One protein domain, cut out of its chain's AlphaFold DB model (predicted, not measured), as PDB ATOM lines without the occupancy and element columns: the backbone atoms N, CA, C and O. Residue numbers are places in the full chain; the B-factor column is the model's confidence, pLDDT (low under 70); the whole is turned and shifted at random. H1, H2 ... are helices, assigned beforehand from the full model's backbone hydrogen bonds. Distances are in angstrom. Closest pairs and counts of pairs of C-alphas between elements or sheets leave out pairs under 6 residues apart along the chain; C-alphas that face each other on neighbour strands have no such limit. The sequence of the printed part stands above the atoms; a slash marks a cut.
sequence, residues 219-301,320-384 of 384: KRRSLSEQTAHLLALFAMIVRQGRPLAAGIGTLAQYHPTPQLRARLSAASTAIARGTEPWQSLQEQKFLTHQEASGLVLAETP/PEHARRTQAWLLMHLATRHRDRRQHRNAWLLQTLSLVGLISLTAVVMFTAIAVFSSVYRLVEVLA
ATOM      1  N   LYS A 219     -14.109   4.834  -5.936       49.50
ATOM      2  CA  LYS A 219     -15.211   5.808  -6.176       49.50
ATOM      3  C   LYS A 219     -14.761   7.229  -6.593       49.50
ATOM      4  O   LYS A 219     -15.560   7.998  -7.111       49.50
ATOM      5  N   ARG A 220     -13.482   7.588  -6.430       52.75
ATOM      6  CA  ARG A 220     -12.896   8.878  -6.844       52.75
ATOM      7  C   ARG A 220     -12.620   9.014  -8.352       52.75
ATOM      8  O   ARG A 220     -12.446  10.131  -8.821       52.75
ATOM      9  N   ARG A 221     -12.601   7.921  -9.131       54.94
ATOM     10  CA  ARG A 221     -12.210   7.932 -10.561       54.94
ATOM     11  C   ARG A 221     -13.295   8.402 -11.544       54.94
ATOM     12  O   ARG A 221     -12.985   8.526 -12.718       54.94
ATOM     13  N   SER A 222     -14.535   8.657 -11.133       62.97
ATOM     14  CA  SER A 222     -15.563   9.232 -12.033       62.97
ATOM     15  C   SER A 222     -15.787  10.720 -11.793       62.97
ATOM     16  O   SER A 222     -16.244  11.429 -12.682       62.97
ATOM     17  N   LEU A 223     -15.456  11.190 -10.590       69.75
ATOM     18  CA  LEU A 223     -15.852  12.519 -10.163       69.75
ATOM     19  C   LEU A 223     -15.099  13.594 -10.940       69.75
ATOM     20  O   LEU A 223     -15.750  14.497 -11.412       69.75
ATOM     21  N   SER A 224     -13.790  13.469 -11.189       78.44
ATOM     22  CA  SER A 224     -13.039  14.554 -11.848       78.44
ATOM     23  C   SER A 224     -13.515  14.869 -13.272       78.44
ATOM     24  O   SER A 224     -13.552  16.026 -13.663       78.44
ATOM     25  N   GLU A 225     -13.872  13.847 -14.054       81.94
ATOM     26  CA  GLU A 225     -14.344  14.021 -15.435       81.94
ATOM     27  C   GLU A 225     -15.763  14.592 -15.456       81.94
ATOM     28  O   GLU A 225     -16.054  15.519 -16.204       81.94
ATOM     29  N   GLN A 226     -16.620  14.102 -14.558       86.12
ATOM     30  CA  GLN A 226     -17.964  14.643 -14.382       86.12
ATOM     31  C   GLN A 226     -17.930  16.068 -13.807       86.12
ATOM     32  O   GLN A 226     -18.726  16.901 -14.209       86.12
ATOM     33  N   THR A 227     -16.981  16.380 -12.924       90.12
ATOM     34  CA  THR A 227     -16.744  17.728 -12.398       90.12
ATOM     35  C   THR A 227     -16.275  18.657 -13.507       90.12
ATOM     36  O   THR A 227     -16.830  19.738 -13.630       90.12
ATOM     37  N   ALA A 228     -15.322  18.245 -14.351       89.69
ATOM     38  CA  ALA A 228     -14.919  19.035 -15.516       89.69
ATOM     39  C   ALA A 228     -16.124  19.351 -16.414       89.69
ATOM     40  O   ALA A 228     -16.316  20.489 -16.829       89.69
ATOM     41  N   HIS A 229     -16.980  18.359 -16.649       86.56
ATOM     42  CA  HIS A 229     -18.204  18.551 -17.410       86.56
ATOM     43  C   HIS A 229     -19.189  19.522 -16.736       86.56
ATOM     44  O   HIS A 229     -19.692  20.437 -17.378       86.56
ATOM     45  N   LEU A 230     -19.420  19.379 -15.430       92.31
ATOM     46  CA  LEU A 230     -20.268  20.293 -14.659       92.31
ATOM     47  C   LEU A 230     -19.726  21.728 -14.666       92.31
ATOM     48  O   LEU A 230     -20.494  22.660 -14.861       92.31
ATOM     49  N   LEU A 231     -18.409  21.912 -14.531       93.50
ATOM     50  CA  LEU A 231     -17.757  23.223 -14.636       93.50
ATOM     51  C   LEU A 231     -17.972  23.856 -16.017       93.50
ATOM     52  O   LEU A 231     -18.172  25.064 -16.107       93.50
ATOM     53  N   ALA A 232     -18.002  23.049 -17.081       89.44
ATOM     54  CA  ALA A 232     -18.363  23.504 -18.424       89.44
ATOM     55  C   ALA A 232     -19.794  24.049 -18.492       89.44
ATOM     56  O   ALA A 232     -20.043  25.090 -19.100       89.44
ATOM     57  N   LEU A 233     -20.736  23.333 -17.874       90.06
ATOM     58  CA  LEU A 233     -22.144  23.719 -17.834       90.06
ATOM     59  C   LEU A 233     -22.334  24.979 -16.986       90.06
ATOM     60  O   LEU A 233     -23.030  25.897 -17.411       90.06
ATOM     61  N   PHE A 234     -21.642  25.085 -15.849       93.94
ATOM     62  CA  PHE A 234     -21.618  26.309 -15.047       93.94
ATOM     63  C   PHE A 234     -21.039  27.489 -15.823       93.94
ATOM     64  O   PHE A 234     -21.635  28.562 -15.812       93.94
ATOM     65  N   ALA A 235     -19.944  27.293 -16.564       91.94
ATOM     66  CA  ALA A 235     -19.395  28.326 -17.437       91.94
ATOM     67  C   ALA A 235     -20.436  28.815 -18.455       91.94
ATOM     68  O   ALA A 235     -20.538  30.013 -18.710       91.94
ATOM     69  N   MET A 236     -21.232  27.898 -19.015       87.50
ATOM     70  CA  MET A 236     -22.306  28.235 -19.949       87.50
ATOM     71  C   MET A 236     -23.421  29.048 -19.275       87.50
ATOM     72  O   MET A 236     -23.826  30.065 -19.834       87.50
ATOM     73  N   ILE A 237     -23.861  28.654 -18.075       90.75
ATOM     74  CA  ILE A 237     -24.888  29.364 -17.289       90.75
ATOM     75  C   ILE A 237     -24.428  30.788 -16.949       90.75
ATOM     76  O   ILE A 237     -25.152  31.750 -17.204       90.75
ATOM     77  N   VAL A 238     -23.201  30.932 -16.437       92.50
ATOM     78  CA  VAL A 238     -22.613  32.232 -16.069       92.50
ATOM     79  C   VAL A 238     -22.467  33.131 -17.292       92.50
ATOM     80  O   VAL A 238     -22.800  34.314 -17.241       92.50
ATOM     81  N   ARG A 239     -22.041  32.571 -18.432       89.31
ATOM     82  CA  ARG A 239     -21.930  33.309 -19.697       89.31
ATOM     83  C   ARG A 239     -23.276  33.849 -20.182       89.31
ATOM     84  O   ARG A 239     -23.301  34.888 -20.828       89.31
ATOM     85  N   GLN A 240     -24.372  33.153 -19.884       87.50
ATOM     86  CA  GLN A 240     -25.734  33.582 -20.216       87.50
ATOM     87  C   GLN A 240     -26.303  34.606 -19.221       87.50
ATOM     88  O   GLN A 240     -27.436  35.043 -19.391       87.50
ATOM     89  N   GLY A 241     -25.554  34.981 -18.178       88.69
ATOM     90  CA  GLY A 241     -26.003  35.940 -17.170       88.69
ATOM     91  C   GLY A 241     -27.094  35.414 -16.241       88.69
ATOM     92  O   GLY A 241     -27.731  36.205 -15.554       88.69
ATOM     93  N   ARG A 242     -27.322  34.096 -16.207       87.56
ATOM     94  CA  ARG A 242     -28.320  33.489 -15.323       87.56
ATOM     95  C   ARG A 242     -27.749  33.236 -13.927       87.56
ATOM     96  O   ARG A 242     -26.568  32.901 -13.809       87.56
ATOM     97  N   PRO A 243     -28.578  33.332 -12.871       90.75
ATOM     98  CA  PRO A 243     -28.132  33.064 -11.513       90.75
ATOM     99  C   PRO A 243     -27.660  31.613 -11.392       90.75
ATOM    100  O   PRO A 243     -28.394  30.669 -11.705       90.75
ATOM    101  N   LEU A 244     -26.430  31.432 -10.903       92.00
ATOM    102  CA  LEU A 244     -25.801  30.117 -10.773       92.00
ATOM    103  C   LEU A 244     -26.635  29.165  -9.899       92.00
ATOM    104  O   LEU A 244     -26.703  27.970 -10.181       92.00
ATOM    105  N   ALA A 245     -27.322  29.707  -8.889       93.56
ATOM    106  CA  ALA A 245     -28.215  28.974  -7.996       93.56
ATOM    107  C   ALA A 245     -29.283  28.162  -8.753       93.56
ATOM    108  O   ALA A 245     -29.468  26.977  -8.474       93.56
ATOM    109  N   ALA A 246     -29.936  28.783  -9.743       90.94
ATOM    110  CA  ALA A 246     -30.974  28.137 -10.542       90.94
ATOM    111  C   ALA A 246     -30.388  26.987 -11.372       90.94
ATOM    112  O   ALA A 246     -30.895  25.869 -11.335       90.94
ATOM    113  N   GLY A 247     -29.253  27.231 -12.035       92.00
ATOM    114  CA  GLY A 247     -28.573  26.208 -12.826       92.00
ATOM    115  C   GLY A 247     -28.081  25.020 -11.991       92.00
ATOM    116  O   GLY A 247     -28.219  23.872 -12.414       92.00
ATOM    117  N   ILE A 248     -27.555  25.261 -10.782       95.69
ATOM    118  CA  ILE A 248     -27.181  24.184  -9.848       95.69
ATOM    119  C   ILE A 248     -28.419  23.381  -9.431       95.69
ATOM    120  O   ILE A 248     -28.332  22.158  -9.372       95.69
ATOM    121  N   GLY A 249     -29.557  24.037  -9.181       94.94
ATOM    122  CA  GLY A 249     -30.824  23.384  -8.841       94.94
ATOM    123  C   GLY A 249     -31.304  22.418  -9.926       94.94
ATOM    124  O   GLY A 249     -31.520  21.240  -9.641       94.94
ATOM    125  N   THR A 250     -31.363  22.874 -11.181       92.56
ATOM    126  CA  THR A 250     -31.720  22.025 -12.331       92.56
ATOM    127  C   THR A 250     -30.766  20.839 -12.456       92.56
ATOM    128  O   THR A 250     -31.182  19.682 -12.550       92.56
ATOM    129  N   LEU A 251     -29.456  21.095 -12.390       93.12
ATOM    130  CA  LEU A 251     -28.454  20.034 -12.468       93.12
ATOM    131  C   LEU A 251     -28.590  19.047 -11.300       93.12
ATOM    132  O   LEU A 251     -28.470  17.841 -11.498       93.12
ATOM    133  N   ALA A 252     -28.904  19.517 -10.094       95.44
ATOM    134  CA  ALA A 252     -29.156  18.666  -8.938       95.44
ATOM    135  C   ALA A 252     -30.395  17.776  -9.098       95.44
ATOM    136  O   ALA A 252     -30.469  16.751  -8.435       95.44
ATOM    137  N   GLN A 253     -31.358  18.112  -9.950       93.94
ATOM    138  CA  GLN A 253     -32.538  17.273 -10.161       93.94
ATOM    139  C   GLN A 253     -32.274  16.178 -11.204       93.94
ATOM    140  O   GLN A 253     -32.540  14.999 -10.952       93.94
ATOM    141  N   TYR A 254     -31.674  16.547 -12.337       90.06
ATOM    142  CA  TYR A 254     -31.577  15.672 -13.515       90.06
ATOM    143  C   TYR A 254     -30.224  14.961 -13.673       90.06
ATOM    144  O   TYR A 254     -30.073  14.098 -14.539       90.06
ATOM    145  N   HIS A 255     -29.219  15.250 -12.835       89.94
ATOM    146  CA  HIS A 255     -27.903  14.626 -13.001       89.94
ATOM    147  C   HIS A 255     -27.958  13.087 -12.845       89.94
ATOM    148  O   HIS A 255     -28.488  12.586 -11.843       89.94
ATOM    149  N   PRO A 256     -27.363  12.303 -13.771       85.38
ATOM    150  CA  PRO A 256     -27.471  10.839 -13.780       85.38
ATOM    151  C   PRO A 256     -26.741  10.164 -12.609       85.38
ATOM    152  O   PRO A 256     -27.163   9.120 -12.116       85.38
ATOM    153  N   THR A 257     -25.639  10.749 -12.131       88.25
ATOM    154  CA  THR A 257     -24.880  10.202 -10.994       88.25
ATOM    155  C   THR A 257     -25.498  10.637  -9.655       88.25
ATOM    156  O   THR A 257     -25.435  11.830  -9.347       88.25
ATOM    157  N   PRO A 258     -25.962   9.712  -8.788       89.56
ATOM    158  CA  PRO A 258     -26.627  10.060  -7.526       89.56
ATOM    159  C   PRO A 258     -25.703  10.766  -6.524       89.56
ATOM    160  O   PRO A 258     -26.141  11.613  -5.758       89.56
ATOM    161  N   GLN A 259     -24.400  10.466  -6.543       91.06
ATOM    162  CA  GLN A 259     -23.430  11.140  -5.669       91.06
ATOM    163  C   GLN A 259     -23.253  12.616  -6.023       91.06
ATOM    164  O   GLN A 259     -23.133  13.447  -5.129       91.06
ATOM    165  N   LEU A 260     -23.211  12.940  -7.318       91.69
ATOM    166  CA  LEU A 260     -23.133  14.329  -7.760       91.69
ATOM    167  C   LEU A 260     -24.456  15.034  -7.531       91.69
ATOM    168  O   LEU A 260     -24.443  16.165  -7.074       91.69
ATOM    169  N   ARG A 261     -25.570  14.325  -7.734       94.38
ATOM    170  CA  ARG A 261     -26.908  14.796  -7.395       94.38
ATOM    171  C   ARG A 261     -26.995  15.281  -5.948       94.38
ATOM    172  O   ARG A 261     -27.305  16.439  -5.722       94.38
ATOM    173  N   ALA A 262     -26.605  14.432  -4.995       95.50
ATOM    174  CA  ALA A 262     -26.615  14.757  -3.568       95.50
ATOM    175  C   ALA A 262     -25.696  15.942  -3.207       95.50
ATOM    176  O   ALA A 262     -26.006  16.730  -2.318       95.50
ATOM    177  N   ARG A 263     -24.555  16.083  -3.892       96.19
ATOM    178  CA  ARG A 263     -23.635  17.212  -3.683       96.19
ATOM    179  C   ARG A 263     -24.159  18.511  -4.280       96.19
ATOM    180  O   ARG A 263     -24.051  19.549  -3.644       96.19
ATOM    181  N   LEU A 264     -24.719  18.455  -5.485       96.75
ATOM    182  CA  LEU A 264     -25.338  19.605  -6.137       96.75
ATOM    183  C   LEU A 264     -26.573  20.062  -5.356       96.75
ATOM    184  O   LEU A 264     -26.730  21.258  -5.165       96.75
ATOM    185  N   SER A 265     -27.382  19.138  -4.824       96.94
ATOM    186  CA  SER A 265     -28.528  19.484  -3.974       96.94
ATOM    187  C   SER A 265     -28.093  20.091  -2.639       96.94
ATOM    188  O   SER A 265     -28.734  21.008  -2.131       96.94
ATOM    189  N   ALA A 266     -26.986  19.616  -2.059       97.75
ATOM    190  CA  ALA A 266     -26.410  20.232  -0.866       97.75
ATOM    191  C   ALA A 266     -25.882  21.647  -1.160       97.75
ATOM    192  O   ALA A 266     -26.153  22.562  -0.385       97.75
ATOM    193  N   ALA A 267     -25.197  21.842  -2.293       97.31
ATOM    194  CA  ALA A 267     -24.747  23.159  -2.739       97.31
ATOM    195  C   ALA A 267     -25.927  24.104  -3.016       97.31
ATOM    196  O   ALA A 267     -25.914  25.229  -2.533       97.31
ATOM    197  N   SER A 268     -26.972  23.656  -3.723       96.62
ATOM    198  CA  SER A 268     -28.153  24.489  -3.990       96.62
ATOM    199  C   SER A 268     -28.879  24.883  -2.704       96.62
ATOM    200  O   SER A 268     -29.299  26.027  -2.569       96.62
ATOM    201  N   THR A 269     -28.971  23.971  -1.730       97.25
ATOM    202  CA  THR A 269     -29.569  24.256  -0.415       97.25
ATOM    203  C   THR A 269     -28.725  25.249   0.388       97.25
ATOM    204  O   THR A 269     -29.274  26.112   1.064       97.25
ATOM    205  N   ALA A 270     -27.391  25.160   0.325       97.31
ATOM    206  CA  ALA A 270     -26.505  26.138   0.958       97.31
ATOM    207  C   ALA A 270     -26.677  27.535   0.339       97.31
ATOM    208  O   ALA A 270     -26.871  28.505   1.068       97.31
ATOM    209  N   ILE A 271     -26.737  27.618  -0.991       96.38
ATOM    210  CA  ILE A 271     -26.968  28.877  -1.710       96.38
ATOM    211  C   ILE A 271     -28.337  29.473  -1.366       96.38
ATOM    212  O   ILE A 271     -28.444  30.668  -1.113       96.38
ATOM    213  N   ALA A 272     -29.379  28.643  -1.260       95.50
ATOM    214  CA  ALA A 272     -30.708  29.085  -0.835       95.50
ATOM    215  C   ALA A 272     -30.734  29.650   0.601       95.50
ATOM    216  O   ALA A 272     -31.609  30.445   0.927       95.50
ATOM    217  N   ARG A 273     -29.766  29.280   1.455       97.25
ATOM    218  CA  ARG A 273     -29.576  29.851   2.803       97.25
ATOM    219  C   ARG A 273     -28.731  31.131   2.811       97.25
ATOM    220  O   ARG A 273     -28.382  31.610   3.885       97.25
ATOM    221  N   GLY A 274     -28.387  31.671   1.644       95.94
ATOM    222  CA  GLY A 274     -27.574  32.880   1.512       95.94
ATOM    223  C   GLY A 274     -26.066  32.634   1.585       95.94
ATOM    224  O   GLY A 274     -25.306  33.588   1.715       95.94
ATOM    225  N   THR A 275     -25.606  31.380   1.514       96.06
ATOM    226  CA  THR A 275     -24.171  31.101   1.356       96.06
ATOM    227  C   THR A 275     -23.717  31.490  -0.051       96.06
ATOM    228  O   THR A 275     -24.429  31.266  -1.032       96.06
ATOM    229  N   GLU A 276     -22.511  32.045  -0.158       95.00
ATOM    230  CA  GLU A 276     -21.913  32.425  -1.436       95.00
ATOM    231  C   GLU A 276     -21.783  31.185  -2.370       95.00
ATOM    232  O   GLU A 276     -21.405  30.091  -1.910       95.00
ATOM    233  N   PRO A 277     -22.160  31.287  -3.664       95.56
ATOM    234  CA  PRO A 277     -22.177  30.146  -4.579       95.56
ATOM    235  C   PRO A 277     -20.839  29.428  -4.783       95.56
ATOM    236  O   PRO A 277     -20.812  28.189  -4.802       95.56
ATOM    237  N   TRP A 278     -19.728  30.153  -4.922       96.12
ATOM    238  CA  TRP A 278     -18.409  29.557  -5.144       96.12
ATOM    239  C   TRP A 278     -17.900  28.826  -3.898       96.12
ATOM    240  O   TRP A 278     -17.376  27.712  -4.011       96.12
ATOM    241  N   GLN A 279     -18.141  29.379  -2.710       96.50
ATOM    242  CA  GLN A 279     -17.864  28.750  -1.422       96.50
ATOM    243  C   GLN A 279     -18.679  27.462  -1.247       96.50
ATOM    244  O   GLN A 279     -18.126  26.420  -0.891       96.50
ATOM    245  N   SER A 280     -19.968  27.481  -1.601       96.88
ATOM    246  CA  SER A 280     -20.831  26.291  -1.545       96.88
ATOM    247  C   SER A 280     -20.319  25.165  -2.459       96.88
ATOM    248  O   SER A 280     -20.307  23.987  -2.089       96.88
ATOM    249  N   LEU A 281     -19.831  25.506  -3.658       96.31
ATOM    250  CA  LEU A 281     -19.210  24.541  -4.575       96.31
ATOM    251  C   LEU A 281     -17.846  24.036  -4.070       96.31
ATOM    252  O   LEU A 281     -17.505  22.863  -4.285       96.31
ATOM    253  N   GLN A 282     -17.078  24.884  -3.381       96.56
ATOM    254  CA  GLN A 282     -15.824  24.509  -2.727       96.56
ATOM    255  C   GLN A 282     -16.061  23.484  -1.608       96.56
ATOM    256  O   GLN A 282     -15.383  22.453  -1.564       96.56
ATOM    257  N   GLU A 283     -17.049  23.711  -0.738       96.81
ATOM    258  CA  GLU A 283     -17.409  22.800   0.360       96.81
ATOM    259  C   GLU A 283     -17.772  21.399  -0.152       96.81
ATOM    260  O   GLU A 283     -17.361  20.377   0.410       96.81
ATOM    261  N   GLN A 284     -18.460  21.335  -1.295       96.75
ATOM    262  CA  GLN A 284     -18.831  20.083  -1.961       96.75
ATOM    263  C   GLN A 284     -17.703  19.460  -2.809       96.75
ATOM    264  O   GLN A 284     -17.887  18.401  -3.428       96.75
ATOM    265  N   LYS A 285     -16.505  20.061  -2.787       94.50
ATOM    266  CA  LYS A 285     -15.288  19.616  -3.488       94.50
ATOM    267  C   LYS A 285     -15.443  19.590  -5.013       94.50
ATOM    268  O   LYS A 285     -14.838  18.738  -5.668       94.50
ATOM    269  N   PHE A 286     -16.268  20.478  -5.573       94.12
ATOM    270  CA  PHE A 286     -16.283  20.739  -7.017       94.12
ATOM    271  C   PHE A 286     -15.122  21.638  -7.429       94.12
ATOM    272  O   PHE A 286     -14.545  21.437  -8.493       94.12
ATOM    273  N   LEU A 287     -14.772  22.579  -6.553       95.56
ATOM    274  CA  LEU A 287     -13.672  23.517  -6.709       95.56
ATOM    275  C   LEU A 287     -12.671  23.326  -5.569       95.56
ATOM    276  O   LEU A 287     -13.037  22.999  -4.437       95.56
ATOM    277  N   THR A 288     -11.392  23.514  -5.864       95.19
ATOM    278  CA  THR A 288     -10.360  23.690  -4.837       95.19
ATOM    279  C   THR A 288     -10.456  25.090  -4.232       95.19
ATOM    280  O   THR A 288     -11.015  25.999  -4.839       95.19
ATOM    281  N   HIS A 289      -9.881  25.287  -3.043       96.38
ATOM    282  CA  HIS A 289      -9.906  26.592  -2.377       96.38
ATOM    283  C   HIS A 289      -9.307  27.710  -3.246       96.38
ATOM    284  O   HIS A 289      -9.898  28.771  -3.376       96.38
ATOM    285  N   GLN A 290      -8.191  27.435  -3.930       95.94
ATOM    286  CA  GLN A 290      -7.556  28.393  -4.842       95.94
ATOM    287  C   GLN A 290      -8.440  28.737  -6.050       95.94
ATOM    288  O   GLN A 290      -8.454  29.879  -6.497       95.94
ATOM    289  N   GLU A 291      -9.178  27.756  -6.578       96.06
ATOM    290  CA  GLU A 291     -10.085  27.956  -7.712       96.06
ATOM    291  C   GLU A 291     -11.305  28.798  -7.316       96.06
ATOM    292  O   GLU A 291     -11.685  29.692  -8.065       96.06
ATOM    293  N   ALA A 292     -11.879  28.552  -6.133       96.44
ATOM    294  CA  ALA A 292     -12.994  29.339  -5.608       96.44
ATOM    295  C   ALA A 292     -12.573  30.787  -5.310       96.44
ATOM    296  O   ALA A 292     -13.209  31.714  -5.805       96.44
ATOM    297  N   SER A 293     -11.450  30.997  -4.611       95.19
ATOM    298  CA  SER A 293     -10.926  32.347  -4.354       95.19
ATOM    299  C   SER A 293     -10.610  33.104  -5.647       95.19
ATOM    300  O   SER A 293     -10.848  34.304  -5.729       95.19
ATOM    301  N   GLY A 294     -10.119  32.414  -6.683       94.38
ATOM    302  CA  GLY A 294      -9.888  33.010  -8.001       94.38
ATOM    303  C   GLY A 294     -11.172  33.466  -8.704       94.38
ATOM    304  O   GLY A 294     -11.155  34.489  -9.383       94.38
ATOM    305  N   LEU A 295     -12.287  32.747  -8.527       94.62
ATOM    306  CA  LEU A 295     -13.595  33.132  -9.077       94.62
ATOM    307  C   LEU A 295     -14.203  34.328  -8.343       94.62
ATOM    308  O   LEU A 295     -14.745  35.213  -9.000       94.62
ATOM    309  N   VAL A 296     -14.044  34.383  -7.018       93.69
ATOM    310  CA  VAL A 296     -14.452  35.534  -6.197       93.69
ATOM    311  C   VAL A 296     -13.641  36.777  -6.576       93.69
ATOM    312  O   VAL A 296     -14.204  37.842  -6.794       93.69
ATOM    313  N   LEU A 297     -12.322  36.642  -6.753       92.44
ATOM    314  CA  LEU A 297     -11.468  37.743  -7.219       92.44
ATOM    315  C   LEU A 297     -11.842  38.229  -8.625       92.44
ATOM    316  O   LEU A 297     -11.726  39.418  -8.901       92.44
ATOM    317  N   ALA A 298     -12.286  37.329  -9.507       90.19
ATOM    318  CA  ALA A 298     -12.761  37.685 -10.843       90.19
ATOM    319  C   ALA A 298     -14.142  38.368 -10.836       90.19
ATOM    320  O   ALA A 298     -14.518  38.980 -11.836       90.19
ATOM    321  N   GLU A 299     -14.898  38.236  -9.742       88.44
ATOM    322  CA  GLU A 299     -16.175  38.921  -9.538       88.44
ATOM    323  C   GLU A 299     -15.975  40.376  -9.128       88.44
ATOM    324  O   GLU A 299     -16.696  41.249  -9.610       88.44
ATOM    325  N   THR A 300     -14.978  40.635  -8.276       83.88
ATOM    326  CA  THR A 300     -14.648  41.980  -7.812       83.88
ATOM    327  C   THR A 300     -14.225  42.835  -9.012       83.88
ATOM    328  O   THR A 300     -13.164  42.589  -9.594       83.88
ATOM    329  N   PRO A 301     -15.025  43.837  -9.423       71.31
ATOM    330  CA  PRO A 301     -14.649  44.695 -10.533       71.31
ATOM    331  C   PRO A 301     -13.341  45.404 -10.177       71.31
ATOM    332  O   PRO A 301     -13.215  45.988  -9.104       71.31
ATOM    333  N   PRO A 320     -21.190  43.075 -13.858       83.62
ATOM    334  CA  PRO A 320     -20.679  43.640 -15.099       83.62
ATOM    335  C   PRO A 320     -20.427  42.548 -16.141       83.62
ATOM    336  O   PRO A 320     -19.865  41.493 -15.833       83.62
ATOM    337  N   GLU A 321     -20.803  42.791 -17.398       87.88
ATOM    338  CA  GLU A 321     -20.670  41.791 -18.465       87.88
ATOM    339  C   GLU A 321     -19.232  41.254 -18.591       87.88
ATOM    340  O   GLU A 321     -19.016  40.059 -18.807       87.88
ATOM    341  N   HIS A 322     -18.239  42.117 -18.366       88.75
ATOM    342  CA  HIS A 322     -16.827  41.746 -18.352       88.75
ATOM    343  C   HIS A 322     -16.473  40.744 -17.243       88.75
ATOM    344  O   HIS A 322     -15.748  39.784 -17.512       88.75
ATOM    345  N   ALA A 323     -17.008  40.906 -16.029       89.75
ATOM    346  CA  ALA A 323     -16.776  39.974 -14.924       89.75
ATOM    347  C   ALA A 323     -17.384  38.596 -15.236       89.75
ATOM    348  O   ALA A 323     -16.701  37.576 -15.124       89.75
ATOM    349  N   ARG A 324     -18.612  38.560 -15.781       91.19
ATOM    350  CA  ARG A 324     -19.268  37.310 -16.215       91.19
ATOM    351  C   ARG A 324     -18.468  36.567 -17.284       91.19
ATOM    352  O   ARG A 324     -18.294  35.349 -17.203       91.19
ATOM    353  N   ARG A 325     -17.939  37.284 -18.282       91.44
ATOM    354  CA  ARG A 325     -17.091  36.693 -19.333       91.44
ATOM    355  C   ARG A 325     -15.804  36.102 -18.750       91.44
ATOM    356  O   ARG A 325     -15.421  35.002 -19.148       91.44
ATOM    357  N   THR A 326     -15.178  36.783 -17.790       92.19
ATOM    358  CA  THR A 326     -13.960  36.309 -17.114       92.19
ATOM    359  C   THR A 326     -14.230  35.069 -16.261       92.19
ATOM    360  O   THR A 326     -13.503  34.084 -16.378       92.19
ATOM    361  N   GLN A 327     -15.310  35.059 -15.475       93.50
ATOM    362  CA  GLN A 327     -15.720  33.894 -14.682       93.50
ATOM    363  C   GLN A 327     -16.043  32.686 -15.568       93.50
ATOM    364  O   GLN A 327     -15.546  31.584 -15.327       93.50
ATOM    365  N   ALA A 328     -16.822  32.886 -16.637       92.69
ATOM    366  CA  ALA A 328     -17.136  31.828 -17.592       92.69
ATOM    367  C   ALA A 328     -15.872  31.277 -18.268       92.69
ATOM    368  O   ALA A 328     -15.719  30.061 -18.418       92.69
ATOM    369  N   TRP A 329     -14.940  32.154 -18.647       93.88
ATOM    370  CA  TRP A 329     -13.653  31.744 -19.200       93.88
ATOM    371  C   TRP A 329     -12.833  30.934 -18.191       93.88
ATOM    372  O   TRP A 329     -12.304  29.880 -18.547       93.88
ATOM    373  N   LEU A 330     -12.771  31.370 -16.930       94.88
ATOM    374  CA  LEU A 330     -12.004  30.695 -15.887       94.88
ATOM    375  C   LEU A 330     -12.590  29.316 -15.569       94.88
ATOM    376  O   LEU A 330     -11.850  28.338 -15.537       94.88
ATOM    377  N   LEU A 331     -13.913  29.193 -15.441       94.38
ATOM    378  CA  LEU A 331     -14.589  27.901 -15.266       94.38
ATOM    379  C   LEU A 331     -14.317  26.939 -16.427       94.38
ATOM    380  O   LEU A 331     -14.009  25.768 -16.203       94.38
ATOM    381  N   MET A 332     -14.378  27.435 -17.665       91.88
ATOM    382  CA  MET A 332     -14.047  26.655 -18.858       91.88
ATOM    383  C   MET A 332     -12.577  26.207 -18.848       91.88
ATOM    384  O   MET A 332     -12.277  25.056 -19.161       91.88
ATOM    385  N   HIS A 333     -11.661  27.086 -18.439       93.00
ATOM    386  CA  HIS A 333     -10.240  26.770 -18.307       93.00
ATOM    387  C   HIS A 333      -9.969  25.737 -17.202       93.00
ATOM    388  O   HIS A 333      -9.148  24.834 -17.360       93.00
ATOM    389  N   LEU A 334     -10.679  25.818 -16.075       93.25
ATOM    390  CA  LEU A 334     -10.600  24.804 -15.025       93.25
ATOM    391  C   LEU A 334     -11.137  23.461 -15.520       93.25
ATOM    392  O   LEU A 334     -10.502  22.428 -15.304       93.25
ATOM    393  N   ALA A 335     -12.262  23.470 -16.234       91.19
ATOM    394  CA  ALA A 335     -12.835  22.274 -16.831       91.19
ATOM    395  C   ALA A 335     -11.846  21.573 -17.779       91.19
ATOM    396  O   ALA A 335     -11.635  20.361 -17.661       91.19
ATOM    397  N   THR A 336     -11.179  22.319 -18.666       88.69
ATOM    398  CA  THR A 336     -10.162  21.752 -19.567       88.69
ATOM    399  C   THR A 336      -8.951  21.235 -18.792       88.69
ATOM    400  O   THR A 336      -8.544  20.091 -18.988       88.69
ATOM    401  N   ARG A 337      -8.445  21.987 -17.808       91.19
ATOM    402  CA  ARG A 337      -7.308  21.568 -16.969       91.19
ATOM    403  C   ARG A 337      -7.581  20.278 -16.186       91.19
ATOM    404  O   ARG A 337      -6.695  19.424 -16.080       91.19
ATOM    405  N   HIS A 338      -8.783  20.120 -15.624       87.12
ATOM    406  CA  HIS A 338      -9.191  18.907 -14.897       87.12
ATOM    407  C   HIS A 338      -9.271  17.685 -15.819       87.12
ATOM    408  O   HIS A 338      -8.879  16.582 -15.417       87.12
ATOM    409  N   ARG A 339      -9.716  17.880 -17.064       82.88
ATOM    410  CA  ARG A 339      -9.730  16.844 -18.103       82.88
ATOM    411  C   ARG A 339      -8.307  16.461 -18.536       82.88
ATOM    412  O   ARG A 339      -7.941  15.283 -18.466       82.88
ATOM    413  N   ASP A 340      -7.485  17.448 -18.881       83.38
ATOM    414  CA  ASP A 340      -6.143  17.253 -19.441       83.38
ATOM    415  C   ASP A 340      -5.186  16.597 -18.454       83.38
ATOM    416  O   ASP A 340      -4.507  15.628 -18.799       83.38
ATOM    417  N   ARG A 341      -5.170  17.032 -17.186       82.81
ATOM    418  CA  ARG A 341      -4.296  16.446 -16.150       82.81
ATOM    419  C   ARG A 341      -4.426  14.930 -16.064       82.81
ATOM    420  O   ARG A 341      -3.454  14.225 -15.795       82.81
ATOM    421  N   ARG A 342      -5.631  14.406 -16.272       72.50
ATOM    422  CA  ARG A 342      -5.878  12.970 -16.196       72.50
ATOM    423  C   ARG A 342      -5.529  12.254 -17.492       72.50
ATOM    424  O   ARG A 342      -4.935  11.176 -17.431       72.50
ATOM    425  N   GLN A 343      -5.877  12.845 -18.633       75.69
ATOM    426  CA  GLN A 343      -5.511  12.300 -19.934       75.69
ATOM    427  C   GLN A 343      -3.986  12.221 -20.072       75.69
ATOM    428  O   GLN A 343      -3.474  11.167 -20.438       75.69
ATOM    429  N   HIS A 344      -3.260  13.256 -19.640       79.62
ATOM    430  CA  HIS A 344      -1.800  13.258 -19.584       79.62
ATOM    431  C   HIS A 344      -1.241  12.208 -18.628       79.62
ATOM    432  O   HIS A 344      -0.333  11.487 -19.020       79.62
ATOM    433  N   ARG A 345      -1.782  12.043 -17.413       76.88
ATOM    434  CA  ARG A 345      -1.294  10.998 -16.490       76.88
ATOM    435  C   ARG A 345      -1.457   9.591 -17.056       76.88
ATOM    436  O   ARG A 345      -0.539   8.787 -16.951       76.88
ATOM    437  N   ASN A 346      -2.608   9.291 -17.654       72.50
ATOM    438  CA  ASN A 346      -2.840   7.981 -18.258       72.50
ATOM    439  C   ASN A 346      -1.976   7.779 -19.508       72.50
ATOM    440  O   ASN A 346      -1.400   6.707 -19.675       72.50
ATOM    441  N   ALA A 347      -1.865   8.799 -20.363       76.31
ATOM    442  CA  ALA A 347      -1.020   8.752 -21.550       76.31
ATOM    443  C   ALA A 347       0.453   8.571 -21.177       76.31
ATOM    444  O   ALA A 347       1.118   7.723 -21.761       76.31
ATOM    445  N   TRP A 348       0.929   9.296 -20.166       84.50
ATOM    446  CA  TRP A 348       2.292   9.199 -19.660       84.50
ATOM    447  C   TRP A 348       2.577   7.817 -19.071       84.50
ATOM    448  O   TRP A 348       3.572   7.212 -19.440       84.50
ATOM    449  N   LEU A 349       1.679   7.257 -18.249       79.50
ATOM    450  CA  LEU A 349       1.834   5.895 -17.714       79.50
ATOM    451  C   LEU A 349       1.858   4.821 -18.811       79.50
ATOM    452  O   LEU A 349       2.628   3.869 -18.735       79.50
ATOM    453  N   LEU A 350       1.010   4.955 -19.832       76.56
ATOM    454  CA  LEU A 350       1.015   4.033 -20.967       76.56
ATOM    455  C   LEU A 350       2.280   4.196 -21.813       76.56
ATOM    456  O   LEU A 350       2.819   3.207 -22.298       76.56
ATOM    457  N   GLN A 351       2.762   5.427 -21.976       80.38
ATOM    458  CA  GLN A 351       3.979   5.721 -22.720       80.38
ATOM    459  C   GLN A 351       5.214   5.181 -21.997       80.38
ATOM    460  O   GLN A 351       6.027   4.509 -22.629       80.38
ATOM    461  N   THR A 352       5.334   5.380 -20.684       83.19
ATOM    462  CA  THR A 352       6.437   4.814 -19.898       83.19
ATOM    463  C   THR A 352       6.400   3.292 -19.916       83.19
ATOM    464  O   THR A 352       7.425   2.672 -20.179       83.19
ATOM    465  N   LEU A 353       5.221   2.680 -19.756       78.81
ATOM    466  CA  LEU A 353       5.071   1.228 -19.869       78.81
ATOM    467  C   LEU A 353       5.485   0.714 -21.258       78.81
ATOM    468  O   LEU A 353       6.173  -0.298 -21.356       78.81
ATOM    469  N   SER A 354       5.107   1.424 -22.327       78.00
ATOM    470  CA  SER A 354       5.485   1.051 -23.694       78.00
ATOM    471  C   SER A 354       6.989   1.158 -23.948       78.00
ATOM    472  O   SER A 354       7.563   0.261 -24.560       78.00
ATOM    473  N   LEU A 355       7.640   2.206 -23.433       83.25
ATOM    474  CA  LEU A 355       9.085   2.396 -23.567       83.25
ATOM    475  C   LEU A 355       9.856   1.327 -22.798       83.25
ATOM    476  O   LEU A 355      10.799   0.756 -23.335       83.25
ATOM    477  N   VAL A 356       9.424   1.008 -21.576       82.94
ATOM    478  CA  VAL A 356      10.024  -0.070 -20.778       82.94
ATOM    479  C   VAL A 356       9.880  -1.415 -21.492       82.94
ATOM    480  O   VAL A 356      10.851  -2.162 -21.580       82.94
ATOM    481  N   GLY A 357       8.703  -1.700 -22.061       79.38
ATOM    482  CA  GLY A 357       8.478  -2.910 -22.853       79.38
ATOM    483  C   GLY A 357       9.399  -3.000 -24.073       79.38
ATOM    484  O   GLY A 357      10.010  -4.040 -24.298       79.38
ATOM    485  N   LEU A 358       9.556  -1.902 -24.820       79.38
ATOM    486  CA  LEU A 358      10.440  -1.843 -25.986       79.38
ATOM    487  C   LEU A 358      11.916  -2.031 -25.601       79.38
ATOM    488  O   LEU A 358      12.613  -2.819 -26.227       79.38
ATOM    489  N   ILE A 359      12.392  -1.340 -24.562       84.88
ATOM    490  CA  ILE A 359      13.783  -1.448 -24.091       84.88
ATOM    491  C   ILE A 359      14.084  -2.880 -23.643       84.88
ATOM    492  O   ILE A 359      15.121  -3.435 -24.004       84.88
ATOM    493  N   SER A 360      13.160  -3.500 -22.904       80.69
ATOM    494  CA  SER A 360      13.289  -4.894 -22.483       80.69
ATOM    495  C   SER A 360      13.360  -5.844 -23.682       80.69
ATOM    496  O   SER A 360      14.214  -6.727 -23.699       80.69
ATOM    497  N   LEU A 361      12.520  -5.638 -24.701       79.94
ATOM    498  CA  LEU A 361      12.525  -6.427 -25.933       79.94
ATOM    499  C   LEU A 361      13.870  -6.325 -26.668       79.94
ATOM    500  O   LEU A 361      14.470  -7.340 -27.018       79.94
ATOM    501  N   THR A 362      14.366  -5.102 -26.867       85.06
ATOM    502  CA  THR A 362      15.638  -4.844 -27.552       85.06
ATOM    503  C   THR A 362      16.812  -5.472 -26.809       85.06
ATOM    504  O   THR A 362      17.686  -6.057 -27.443       85.06
ATOM    505  N   ALA A 363      16.816  -5.415 -25.473       84.38
ATOM    506  CA  ALA A 363      17.851  -6.046 -24.660       84.38
ATOM    507  C   ALA A 363      17.892  -7.573 -24.857       84.38
ATOM    508  O   ALA A 363      18.973  -8.138 -25.016       84.38
ATOM    509  N   VAL A 364      16.730  -8.234 -24.918       79.69
ATOM    510  CA  VAL A 364      16.639  -9.686 -25.163       79.69
ATOM    511  C   VAL A 364      17.158 -10.051 -26.555       79.69
ATOM    512  O   VAL A 364      17.940 -10.993 -26.700       79.69
ATOM    513  N   VAL A 365      16.767  -9.291 -27.581       82.25
ATOM    514  CA  VAL A 365      17.240  -9.515 -28.958       82.25
ATOM    515  C   VAL A 365      18.752  -9.313 -29.053       82.25
ATOM    516  O   VAL A 365      19.444 -10.160 -29.613       82.25
ATOM    517  N   MET A 366      19.276  -8.235 -28.467       87.31
ATOM    518  CA  MET A 366      20.709  -7.932 -28.469       87.31
ATOM    519  C   MET A 366      21.521  -9.023 -27.763       87.31
ATOM    520  O   MET A 366      22.529  -9.474 -28.300       87.31
ATOM    521  N   PHE A 367      21.060  -9.495 -26.602       83.00
ATOM    522  CA  PHE A 367      21.698 -10.597 -25.881       83.00
ATOM    523  C   PHE A 367      21.742 -11.882 -26.720       83.00
ATOM    524  O   PHE A 367      22.789 -12.516 -26.839       83.00
ATOM    525  N   THR A 368      20.622 -12.223 -27.365       78.62
ATOM    526  CA  THR A 368      20.524 -13.409 -28.230       78.62
ATOM    527  C   THR A 368      21.466 -13.298 -29.430       78.62
ATOM    528  O   THR A 368      22.181 -14.246 -29.746       78.62
ATOM    529  N   ALA A 369      21.529 -12.126 -30.071       83.69
ATOM    530  CA  ALA A 369      22.431 -11.884 -31.191       83.69
ATOM    531  C   ALA A 369      23.903 -12.040 -30.779       83.69
ATOM    532  O   ALA A 369      24.647 -12.750 -31.452       83.69
ATOM    533  N   ILE A 370      24.320 -11.449 -29.653       85.44
ATOM    534  CA  ILE A 370      25.695 -11.576 -29.140       85.44
ATOM    535  C   ILE A 370      26.053 -13.046 -28.886       85.44
ATOM    536  O   ILE A 370      27.145 -13.487 -29.252       85.44
ATOM    537  N   ALA A 371      25.137 -13.826 -28.305       77.19
ATOM    538  CA  ALA A 371      25.364 -15.247 -28.055       77.19
ATOM    539  C   ALA A 371      25.594 -16.036 -29.360       77.19
ATOM    540  O   ALA A 371      26.528 -16.835 -29.441       77.19
ATOM    541  N   VAL A 372      24.806 -15.760 -30.402       79.94
ATOM    542  CA  VAL A 372      24.947 -16.418 -31.710       79.94
ATOM    543  C   VAL A 372      26.238 -15.988 -32.410       79.94
ATOM    544  O   VAL A 372      27.035 -16.838 -32.799       79.94
ATOM    545  N   PHE A 373      26.492 -14.682 -32.531       86.19
ATOM    546  CA  PHE A 373      27.674 -14.173 -33.236       86.19
ATOM    547  C   PHE A 373      28.988 -14.558 -32.551       86.19
ATOM    548  O   PHE A 373      29.940 -14.908 -33.241       86.19
ATOM    549  N   SER A 374      29.045 -14.550 -31.213       80.50
ATOM    550  CA  SER A 374      30.237 -15.011 -30.484       80.50
ATOM    551  C   SER A 374      30.550 -16.485 -30.751       80.50
ATOM    552  O   SER A 374      31.720 -16.850 -30.857       80.50
ATOM    553  N   SER A 375      29.518 -17.316 -30.915       75.88
ATOM    554  CA  SER A 375      29.676 -18.738 -31.234       75.88
ATOM    555  C   SER A 375      30.191 -18.941 -32.660       75.88
ATOM    556  O   SER A 375      31.135 -19.698 -32.866       75.88
ATOM    557  N   VAL A 376      29.640 -18.206 -33.631       83.44
ATOM    558  CA  VAL A 376      30.103 -18.242 -35.030       83.44
ATOM    559  C   VAL A 376      31.548 -17.760 -35.154       83.44
ATOM    560  O   VAL A 376      32.338 -18.401 -35.836       83.44
ATOM    561  N   TYR A 377      31.913 -16.664 -34.480       89.19
ATOM    562  CA  TYR A 377      33.269 -16.115 -34.552       89.19
ATOM    563  C   TYR A 377      34.318 -17.124 -34.075       89.19
ATOM    564  O   TYR A 377      35.312 -17.336 -34.760       89.19
ATOM    565  N   ARG A 378      34.058 -17.810 -32.953       78.00
ATOM    566  CA  ARG A 378      34.951 -18.872 -32.467       78.00
ATOM    567  C   ARG A 378      35.076 -20.037 -33.441       78.00
ATOM    568  O   ARG A 378      36.157 -20.588 -33.578       78.00
ATOM    569  N   LEU A 379      33.984 -20.417 -34.098       77.69
ATOM    570  CA  LEU A 379      34.010 -21.504 -35.073       77.69
ATOM    571  C   LEU A 379      34.887 -21.143 -36.282       77.69
ATOM    572  O   LEU A 379      35.672 -21.962 -36.740       77.69
ATOM    573  N   VAL A 380      34.796 -19.896 -36.756       88.38
ATOM    574  CA  VAL A 380      35.652 -19.381 -37.835       88.38
ATOM    575  C   VAL A 380      37.117 -19.306 -37.401       88.38
ATOM    576  O   VAL A 380      37.985 -19.667 -38.184       88.38
ATOM    577  N   GLU A 381      37.394 -18.880 -36.167       88.31
ATOM    578  CA  GLU A 381      38.757 -18.783 -35.625       88.31
ATOM    579  C   GLU A 381      39.458 -20.143 -35.505       88.31
ATOM    580  O   GLU A 381      40.666 -20.204 -35.667       88.31
ATOM    581  N   VAL A 382      38.722 -21.231 -35.248       82.31
ATOM    582  CA  VAL A 382      39.307 -22.586 -35.203       82.31
ATOM    583  C   VAL A 382      39.489 -23.190 -36.601       82.31
ATOM    584  O   VAL A 382      40.348 -24.048 -36.791       82.31
ATOM    585  N   LEU A 383      38.678 -22.773 -37.579       83.81
ATOM    586  CA  LEU A 383      38.763 -23.256 -38.963       83.81
ATOM    587  C   LEU A 383      39.838 -22.549 -39.801       83.81
ATOM    588  O   LEU A 383      40.250 -23.101 -40.823       83.81
ATOM    589  N   ALA A 384      40.219 -21.329 -39.421       86.94
ATOM    590  CA  ALA A 384      41.277 -20.546 -40.056       86.94
ATOM    591  C   ALA A 384      42.650 -20.925 -39.489       86.94
ATOM    592  O   ALA A 384      43.598 -21.019 -40.303       86.94
TER     593      ALA A 384
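This is residues 219 to 301 and 320 to 384 of the 384 residues of the protein "Type IV pilin biogenesis protein" of Rhodopirellula pilleata (UniProt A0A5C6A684). A small, compact head of helices has one very long helix, H6, running out of it as an arm. In the head, H1 to H5 and the first part of H6 form a ring of contacts, each helix touching the next along the printed part and H6 coming back to H1; residues 343 to 384, nearly all in H6, stick out free. The printed part has 148 residues with six named helices, in the order H1 to H6, and no named strand: all helix. The whole is extended, with a radius of gyration of the C-alphas of 27.4 A, and spans 96 by 34 by 22 A, the arm making the length.

H1, residues 223 to 239, touches H2, residues 244 to 254, with residues 234 to 238 alone; the closest C-alphas, of Val 238 and Leu 244, are 6.5 A apart, at a steep tilt of 46 degrees, opposite ways. H2 and H3, residues 258 to 272, form a helical hairpin at a shallow tilt of 31 degrees, with the C-alphas of Ala 252 and Arg 261 closest at 4.7 A. H3, with residues 267 to 271 alone, touches H4, residues 277 to 283, at a steep tilt of 49 degrees; the C-alphas of Ala 267 and Ser 280 are closest at 5.2 A. H4 and H5, residues 289 to 299, form a second hairpin at a shallow tilt of 5 degrees, with the C-alphas of Trp 278 and Ala 292 closest at 5.4 A. H6, residues 321 to 383, touches H5 with residues 323 to 334 alone; the closest C-alphas, of Glu 299 and Ala 323, are 5.5 A apart. H6 touches H1 with residues 324 to 339 alone, opposite ways at a shallow tilt of 34.9 degrees, only just short of steep; the C-alphas of Ala 228 and Ala 335 are closest at 4.1 A. Among the pairs that are apart are H1 and H4, and H3 and H6. In H1 to H5 every O i to N i+4 pair is within hydrogen-bond range; in H6, 58 of 59 are.

H1 begins at C-alpha 223, (-15.852, 12.519, -10.163), and is 23.7 A long. H2 is 15.8 A, H3 20.6 A, H4 10.1 A and H5 15.6 A long. H6 is 90.5 A long, from C-alpha 321 at (-20.670, 41.791, -18.465) to C-alpha 383 at (38.763, -23.256, -38.963).

The two C-alphas farthest apart, of Arg 273 and Ala 384, are 96.9 A apart. Residues 302 to 319 are not printed, and C-alphas 301 and 320 are 7.6 A apart across this cut, between H5 and H6. The links printed whole are tight. Residues 219 to 223 have pLDDT under 70; the mean of the printed part is 87.7.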